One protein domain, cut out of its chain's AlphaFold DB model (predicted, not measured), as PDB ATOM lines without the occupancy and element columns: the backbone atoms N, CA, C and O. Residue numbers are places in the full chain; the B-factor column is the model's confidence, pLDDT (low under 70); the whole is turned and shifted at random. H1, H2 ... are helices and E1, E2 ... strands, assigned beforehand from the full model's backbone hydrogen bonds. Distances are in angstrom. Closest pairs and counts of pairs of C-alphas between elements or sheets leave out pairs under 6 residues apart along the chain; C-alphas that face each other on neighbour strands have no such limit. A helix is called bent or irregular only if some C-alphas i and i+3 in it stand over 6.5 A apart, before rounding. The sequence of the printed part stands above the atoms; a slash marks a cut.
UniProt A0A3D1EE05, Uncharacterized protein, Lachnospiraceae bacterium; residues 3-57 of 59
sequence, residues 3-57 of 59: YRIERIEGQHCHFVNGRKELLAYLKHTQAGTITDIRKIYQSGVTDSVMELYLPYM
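What this domain is: This is residues 3 to 57 of the 59 residues of an uncharacterized protein of Lachnospiraceae bacterium (UniProt A0A3D1EE05). A twisted sheet of four antiparallel strands, E2, E1, E3, E4, has H1 and H2 over one face, the other bare. The 55 printed residues run E1, E2, H1, E3, E4, H2, class mixed; compact, radius of gyration of the C-alphas 10.6 A, spans 31 by 25 by 17 A.

Where its parts are: Find C-alpha 3 at (5.938, 26.246, 42.654), where E1, residues 3 to 7, begins. Next come E2, 14 to 16; H1, 19 to 27, 12.3 A; E3, 34 to 40, 16.7 A; E4, 46 to 48. H2, 50 to 56, ends at C-alpha 56 (12.788, 16.445, 33.580); it is irregular, C-alphas 52 and 55 being 7.3 A apart.

How they stand to each other: Within hydrogen-bond range look for N 5 and O 14, 2.8 A, in hairpin E1 and E2; N 4 and O 38, 2.8 A, between E1 and E3; N 39 and O 47, 2.8 A, in hairpin E3 and E4. E2, H1, E3 form a split strand-helix-strand unit, E1 between its same-way strands, crossover right-handed. H1 runs along the strands, height over the sheet 9.7 A; H2 stands up from the sheet, over E3, height 8.7 A; the sheet and the two helices on its one face are two layers. They only just touch, 3 pairs of C-alphas within 8 A, closest Leu 26 and Tyr 56, 6.1 A. H1 has every O i to N i+4 pair within range; H2 has 1 of 3, and 2 of 4 for i+3.

The domain as a whole: The farthest C-alphas, Gln 30 and Ser 43, are 30.9 A apart. The printed part has no cut, no link is long, and no printed residue is under 70 in pLDDT.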
ATOM      1  N   TYR A   3       4.728  26.950  42.247       97.06
ATOM      2  CA  TYR A   3       5.938  26.246  42.654       97.06
ATOM      3  C   TYR A   3       7.021  27.259  43.007       97.06
ATOM      4  O   TYR A   3       7.090  28.324  42.389       97.06
ATOM      5  N   ARG A   4       7.850  26.918  43.989       96.19
ATOM      6  CA  ARG A   4       9.086  27.615  44.341       96.19
ATOM      7  C   ARG A   4      10.249  26.679  44.052       96.19
ATOM      8  O   ARG A   4      10.260  25.549  44.522       96.19
ATOM      9  N   ILE A   5      11.187  27.144  43.250       95.12
ATOM     10  CA  ILE A   5      12.377  26.410  42.841       95.12
ATOM     11  C   ILE A   5      13.527  26.976  43.664       95.12
ATOM     12  O   ILE A   5      13.891  28.146  43.496       95.12
ATOM     13  N   GLU A   6      14.045  26.162  44.575       94.00
ATOM     14  CA  GLU A   6      15.230  26.485  45.359       94.00
ATOM     15  C   GLU A   6      16.469  26.156  44.532       94.00
ATOM     16  O   GLU A   6      16.525  25.153  43.817       94.00
ATOM     17  N   ARG A   7      17.461  27.036  44.603       90.69
ATOM     18  CA  ARG A   7      18.740  26.885  43.911       90.69
ATOM     19  C   ARG A   7      19.862  26.819  44.938       90.69
ATOM     20  O   ARG A   7      19.621  26.988  46.132       90.69
ATOM     21  N   ILE A   8      21.067  26.533  44.459       87.38
ATOM     22  CA  ILE A   8      22.289  26.522  45.273       87.38
ATOM     23  C   ILE A   8      22.361  27.782  46.147       87.38
ATOM     24  O   ILE A   8      21.955  28.863  45.708       87.38
ATOM     25  N   GLU A   9      22.863  27.631  47.373       72.75
ATOM     26  CA  GLU A   9      22.934  28.715  48.356       72.75
ATOM     27  C   GLU A   9      23.539  29.993  47.752       72.75
ATOM     28  O   GLU A   9      24.546  29.961  47.044       72.75
ATOM     29  N   GLY A  10      22.874  31.126  47.991       71.56
ATOM     30  CA  GLY A  10      23.236  32.427  47.422       71.56
ATOM     31  C   GLY A  10      22.544  32.776  46.099       71.56
ATOM     32  O   GLY A  10      22.576  33.937  45.696       71.56
ATOM     33  N   GLN A  11      21.859  31.834  45.438       80.62
ATOM     34  CA  GLN A  11      21.021  32.140  44.273       80.62
ATOM     35  C   GLN A  11      19.568  32.424  44.672       80.62
ATOM     36  O   GLN A  11      18.977  31.740  45.506       80.62
ATOM     37  N   HIS A  12      18.947  33.412  44.021       84.75
ATOM     38  CA  HIS A  12      17.535  33.724  44.242       84.75
ATOM     39  C   HIS A  12      16.630  32.543  43.865       84.75
ATOM     40  O   HIS A  12      16.761  31.954  42.785       84.75
ATOM     41  N   CYS A  13      15.643  32.245  44.711       90.44
ATOM     42  CA  CYS A  13      14.587  31.297  44.366       90.44
ATOM     43  C   CYS A  13      13.752  31.800  43.173       90.44
ATOM     44  O   CYS A  13      13.632  33.005  42.932       90.44
ATOM     45  N   HIS A  14      13.193  30.872  42.397       92.62
ATOM     46  CA  HIS A  14      12.324  31.192  41.260       92.62
ATOM     47  C   HIS A  14      10.904  30.688  41.507       92.62
ATOM     48  O   HIS A  14      10.718  29.608  42.061       92.62
ATOM     49  N   PHE A  15       9.896  31.447  41.079       95.25
ATOM     50  CA  PHE A  15       8.495  31.056  41.217       95.25
ATOM     51  C   PHE A  15       7.845  30.890  39.853       95.25
ATOM     52  O   PHE A  15       7.984  31.754  38.994       95.25
ATOM     53  N   VAL A  16       7.073  29.817  39.703       96.50
ATOM     54  CA  VAL A  16       6.293  29.531  38.491       96.50
ATOM     55  C   VAL A  16       4.855  29.183  38.855       96.50
ATOM     56  O   VAL A  16       4.591  28.596  39.910       96.50
ATOM     57  N   ASN A  17       3.909  29.529  37.986       95.31
ATOM     58  CA  ASN A  17       2.471  29.433  38.240       95.31
ATOM     59  C   ASN A  17       1.818  28.261  37.506       95.31
ATOM     60  O   ASN A  17       0.691  28.334  37.021       95.31
ATOM     61  N   GLY A  18       2.494  27.119  37.477       94.94
ATOM     62  CA  GLY A  18       1.886  25.885  37.010       94.94
ATOM     63  C   GLY A  18       2.907  24.847  36.607       94.94
ATOM     64  O   GLY A  18       4.090  25.129  36.426       94.94
ATOM     65  N   ARG A  19       2.420  23.620  36.411       94.81
ATOM     66  CA  ARG A  19       3.261  22.507  35.966       94.81
ATOM     67  C   ARG A  19       3.860  22.766  34.581       94.81
ATOM     68  O   ARG A  19       4.998  22.392  34.342       94.81
ATOM     69  N   LYS A  20       3.118  23.408  33.669       95.75
ATOM     70  CA  LYS A  20       3.598  23.697  32.306       95.75
ATOM     71  C   LYS A  20       4.821  24.621  32.322       95.75
ATOM     72  O   LYS A  20       5.814  24.309  31.674       95.75
ATOM     73  N   GLU A  21       4.754  25.707  33.090       95.88
ATOM     74  CA  GLU A  21       5.872  26.641  33.271       95.88
ATOM     75  C   GLU A  21       7.048  25.977  33.987       95.88
ATOM     76  O   GLU A  21       8.183  26.114  33.541       95.88
ATOM     77  N   LEU A  22       6.774  25.181  35.028       95.69
ATOM     78  CA  LEU A  22       7.805  24.406  35.717       95.69
ATOM     79  C   LEU A  22       8.564  23.503  34.740       95.69
ATOM     80  O   LEU A  22       9.782  23.570  34.663       95.69
ATOM     81  N   LEU A  23       7.860  22.699  33.943       94.81
ATOM     82  CA  LEU A  23       8.502  21.813  32.970       94.81
ATOM     83  C   LEU A  23       9.285  22.582  31.901       94.81
ATOM     84  O   LEU A  23      10.353  22.132  31.492       94.81
ATOM     85  N   ALA A  24       8.776  23.729  31.445       93.94
ATOM     86  CA  ALA A  24       9.502  24.584  30.513       93.94
ATOM     87  C   ALA A  24      10.810  25.099  31.133       93.94
ATOM     88  O   ALA A  24      11.845  25.061  30.473       93.94
ATOM     89  N   TYR A  25      10.788  25.507  32.402       92.31
ATOM     90  CA  TYR A  25      11.975  25.936  33.137       92.31
ATOM     91  C   TYR A  25      12.985  24.787  33.322       92.31
ATOM     92  O   TYR A  25      14.164  24.928  32.990       92.31
ATOM     93  N   LEU A  26      12.524  23.613  33.769       91.88
ATOM     94  CA  LEU A  26      13.387  22.457  34.051       91.88
ATOM     95  C   LEU A  26      14.135  21.945  32.814       91.88
ATOM     96  O   LEU A  26      15.312  21.611  32.914       91.88
ATOM     97  N   LYS A  27      13.509  21.981  31.631       90.44
ATOM     98  CA  LYS A  27      14.157  21.594  30.363       90.44
ATOM     99  C   LYS A  27      15.396  22.423  30.020       90.44
ATOM    100  O   LYS A  27      16.255  21.952  29.275       90.44
ATOM    101  N   HIS A  28      15.479  23.656  30.509       87.62
ATOM    102  CA  HIS A  28      16.608  24.554  30.257       87.62
ATOM    103  C   HIS A  28      17.608  24.574  31.417       87.62
ATOM    104  O   HIS A  28      18.633  25.238  31.316       87.62
ATOM    105  N   THR A  29      17.332  23.834  32.493       84.69
ATOM    106  CA  THR A  29      18.127  23.854  33.719       84.69
ATOM    107  C   THR A  29      19.023  22.616  33.810       84.69
ATOM    108  O   THR A  29      18.583  21.500  33.527       84.69
ATOM    109  N   GLN A  30      20.288  22.813  34.191       79.62
ATOM    110  CA  GLN A  30      21.236  21.728  34.463       79.62
ATOM    111  C   GLN A  30      20.935  21.072  35.813       79.62
ATOM    112  O   GLN A  30      20.677  21.769  36.805       79.62
ATOM    113  N   ALA A  31      21.007  19.741  35.859       72.81
ATOM    114  CA  ALA A  31      20.976  18.983  37.103       72.81
ATOM    115  C   ALA A  31      22.082  19.480  38.051       72.81
ATOM    116  O   ALA A  31      23.200  19.768  37.632       72.81
ATOM    117  N   GLY A  32      21.746  19.638  39.334       78.88
ATOM    118  CA  GLY A  32      22.660  20.140  40.369       78.88
ATOM    119  C   GLY A  32      22.571  21.644  40.652       78.88
ATOM    120  O   GLY A  32      23.058  22.093  41.684       78.88
ATOM    121  N   THR A  33      21.900  22.432  39.803       86.31
ATOM    122  CA  THR A  33      21.647  23.862  40.093       86.31
ATOM    123  C   THR A  33      20.411  24.094  40.967       86.31
ATOM    124  O   THR A  33      20.321  25.110  41.659       86.31
ATOM    125  N   ILE A  34      19.465  23.151  40.937       91.38
ATOM    126  CA  ILE A  34      18.239  23.144  41.738       91.38
ATOM    127  C   ILE A  34      18.469  22.255  42.957       91.38
ATOM    128  O   ILE A  34      18.833  21.090  42.806       91.38
ATOM    129  N   THR A  35      18.229  22.802  44.145       93.12
ATOM    130  CA  THR A  35      18.365  22.094  45.425       93.12
ATOM    131  C   THR A  35      17.043  21.488  45.887       93.12
ATOM    132  O   THR A  35      17.042  20.403  46.460       93.12
ATOM    133  N   ASP A  36      15.916  22.142  45.599       94.31
ATOM    134  CA  ASP A  36      14.574  21.633  45.898       94.31
ATOM    135  C   ASP A  36      13.518  22.265  44.971       94.31
ATOM    136  O   ASP A  36      13.707  23.343  44.398       94.31
ATOM    137  N   ILE A  37      12.364  21.613  44.842       95.75
ATOM    138  CA  ILE A  37      11.168  22.163  44.201       95.75
ATOM    139  C   ILE A  37      10.018  22.023  45.189       95.75
ATOM    140  O   ILE A  37       9.565  20.916  45.472       95.75
ATOM    141  N   ARG A  38       9.492  23.149  45.669       97.38
ATOM    142  CA  ARG A  38       8.353  23.205  46.586       97.38
ATOM    143  C   ARG A  38       7.068  23.478  45.818       97.38
ATOM    144  O   ARG A  38       6.965  24.483  45.114       97.38
ATOM    145  N   LYS A  39       6.049  22.641  45.985       97.19
ATOM    146  CA  LYS A  39       4.677  22.950  45.562       97.19
ATOM    147  C   LYS A  39       3.999  23.771  46.656       97.19
ATOM    148  O   LYS A  39       4.037  23.376  47.811       97.19
ATOM    149  N   ILE A  40       3.375  24.888  46.291       96.75
ATOM    150  CA  ILE A  40       2.673  25.792  47.209       96.75
ATOM    151  C   ILE A  40       1.167  25.648  46.986       96.75
ATOM    152  O   ILE A  40       0.660  25.923  45.891       96.75
ATOM    153  N   TYR A  41       0.455  25.222  48.028       94.25
ATOM    154  CA  TYR A  41      -1.003  25.109  48.021       94.25
ATOM    155  C   TYR A  41      -1.665  26.449  48.347       94.25
ATOM    156  O   TYR A  41      -1.044  27.348  48.909       94.25
ATOM    157  N   GLN A  42      -2.957  26.578  48.030       92.50
ATOM    158  CA  GLN A  42      -3.738  27.771  48.391       92.50
ATOM    159  C   GLN A  42      -3.782  28.010  49.907       92.50
ATOM    160  O   GLN A  42      -3.863  29.154  50.333       92.50
ATOM    161  N   SER A  43      -3.664  26.947  50.709       94.25
ATOM    162  CA  SER A  43      -3.562  27.019  52.170       94.25
ATOM    163  C   SER A  43      -2.233  27.590  52.683       94.25
ATOM    164  O   SER A  43      -2.089  27.784  53.884       94.25
ATOM    165  N   GLY A  44      -1.240  27.812  51.814       91.00
ATOM    166  CA  GLY A  44       0.112  28.232  52.197       91.00
ATOM    167  C   GLY A  44       1.040  27.083  52.609       91.00
ATOM    168  O   GLY A  44       2.248  27.290  52.716       91.00
ATOM    169  N   VAL A  45       0.512  25.864  52.768       94.94
ATOM    170  CA  VAL A  45       1.323  24.653  52.970       94.94
ATOM    171  C   VAL A  45       2.263  24.461  51.779       94.94
ATOM    172  O   VAL A  45       1.924  24.802  50.638       94.94
ATOM    173  N   THR A  46       3.449  23.908  52.045       96.62
ATOM    174  CA  THR A  46       4.412  23.568  50.997       96.62
ATOM    175  C   THR A  46       4.959  22.160  51.165       96.62
ATOM    176  O   THR A  46       5.342  21.792  52.272       96.62
ATOM    177  N   ASP A  47       5.066  21.428  50.056       96.88
ATOM    178  CA  ASP A  47       5.681  20.095  49.996       96.88
ATOM    179  C   ASP A  47       6.850  20.099  49.015       96.88
ATOM    180  O   ASP A  47       6.745  20.700  47.939       96.88
ATOM    181  N   SER A  48       7.933  19.399  49.357       96.94
ATOM    182  CA  SER A  48       8.967  19.077  48.372       96.94
ATOM    183  C   SER A  48       8.411  18.063  47.377       96.94
ATOM    184  O   SER A  48       7.776  17.077  47.743       96.94
ATOM    185  N   VAL A  49       8.638  18.334  46.099       96.50
ATOM    186  CA  VAL A  49       8.277  17.464  44.981       96.50
ATOM    187  C   VAL A  49       9.485  17.192  44.085       96.50
ATOM    188  O   VAL A  49       9.308  16.768  42.947       96.50
ATOM    189  N   MET A  50      10.706  17.446  44.571       93.25
ATOM    190  CA  MET A  50      11.944  17.341  43.791       93.25
ATOM    191  C   MET A  50      12.064  15.994  43.073       93.25
ATOM    192  O   MET A  50      12.269  15.959  41.860       93.25
ATOM    193  N   GLU A  51      11.834  14.890  43.788       92.25
ATOM    194  CA  GLU A  51      11.947  13.528  43.250       92.25
ATOM    195  C   GLU A  51      11.039  13.280  42.038       92.25
ATOM    196  O   GLU A  51      11.443  12.630  41.075       92.25
ATOM    197  N   LEU A  52       9.840  13.873  42.029       93.81
ATOM    198  CA  LEU A  52       8.892  13.758  40.915       93.81
ATOM    199  C   LEU A  52       9.375  14.483  39.653       93.81
ATOM    200  O   LEU A  52       8.906  14.188  38.550       93.81
ATOM    201  N   TYR A  53      10.270  15.457  39.813       92.62
ATOM    202  CA  TYR A  53      10.715  16.345  38.746       92.62
ATOM    203  C   TYR A  53      12.171  16.136  38.315       92.62
ATOM    204  O   TYR A  53      12.539  16.625  37.245       92.62
ATOM    205  N   LEU A  54      12.961  15.354  39.061       88.19
ATOM    206  CA  LEU A  54      14.317  14.936  38.676       88.19
ATOM    207  C   LEU A  54      14.415  14.431  37.221       88.19
ATOM    208  O   LEU A  54      15.322  14.876  36.517       88.19
ATOM    209  N   PRO A  55      13.483  13.600  36.698       89.50
ATOM    210  CA  PRO A  55      13.582  13.088  35.326       89.50
ATOM    211  C   PRO A  55      13.456  14.150  34.223       89.50
ATOM    212  O   PRO A  55      13.734  13.857  33.062       89.50
ATOM    213  N   TYR A  56      12.999  15.362  34.549       89.88
ATOM    214  CA  TYR A  56      12.788  16.445  33.580       89.88
ATOM    215  C   TYR A  56      13.959  17.429  33.504       89.88
ATOM    216  O   TYR A  56      13.915  18.357  32.693       89.88
ATOM    217  N   MET A  57      14.977  17.255  34.346       87.25
ATOM    218  CA  MET A  57      16.189  18.072  34.339       87.25
ATOM    219  C   MET A  57      17.208  17.499  33.352       87.25
ATOM    220  O   MET A  57      17.262  16.286  33.135       87.25
TER     221      MET A  57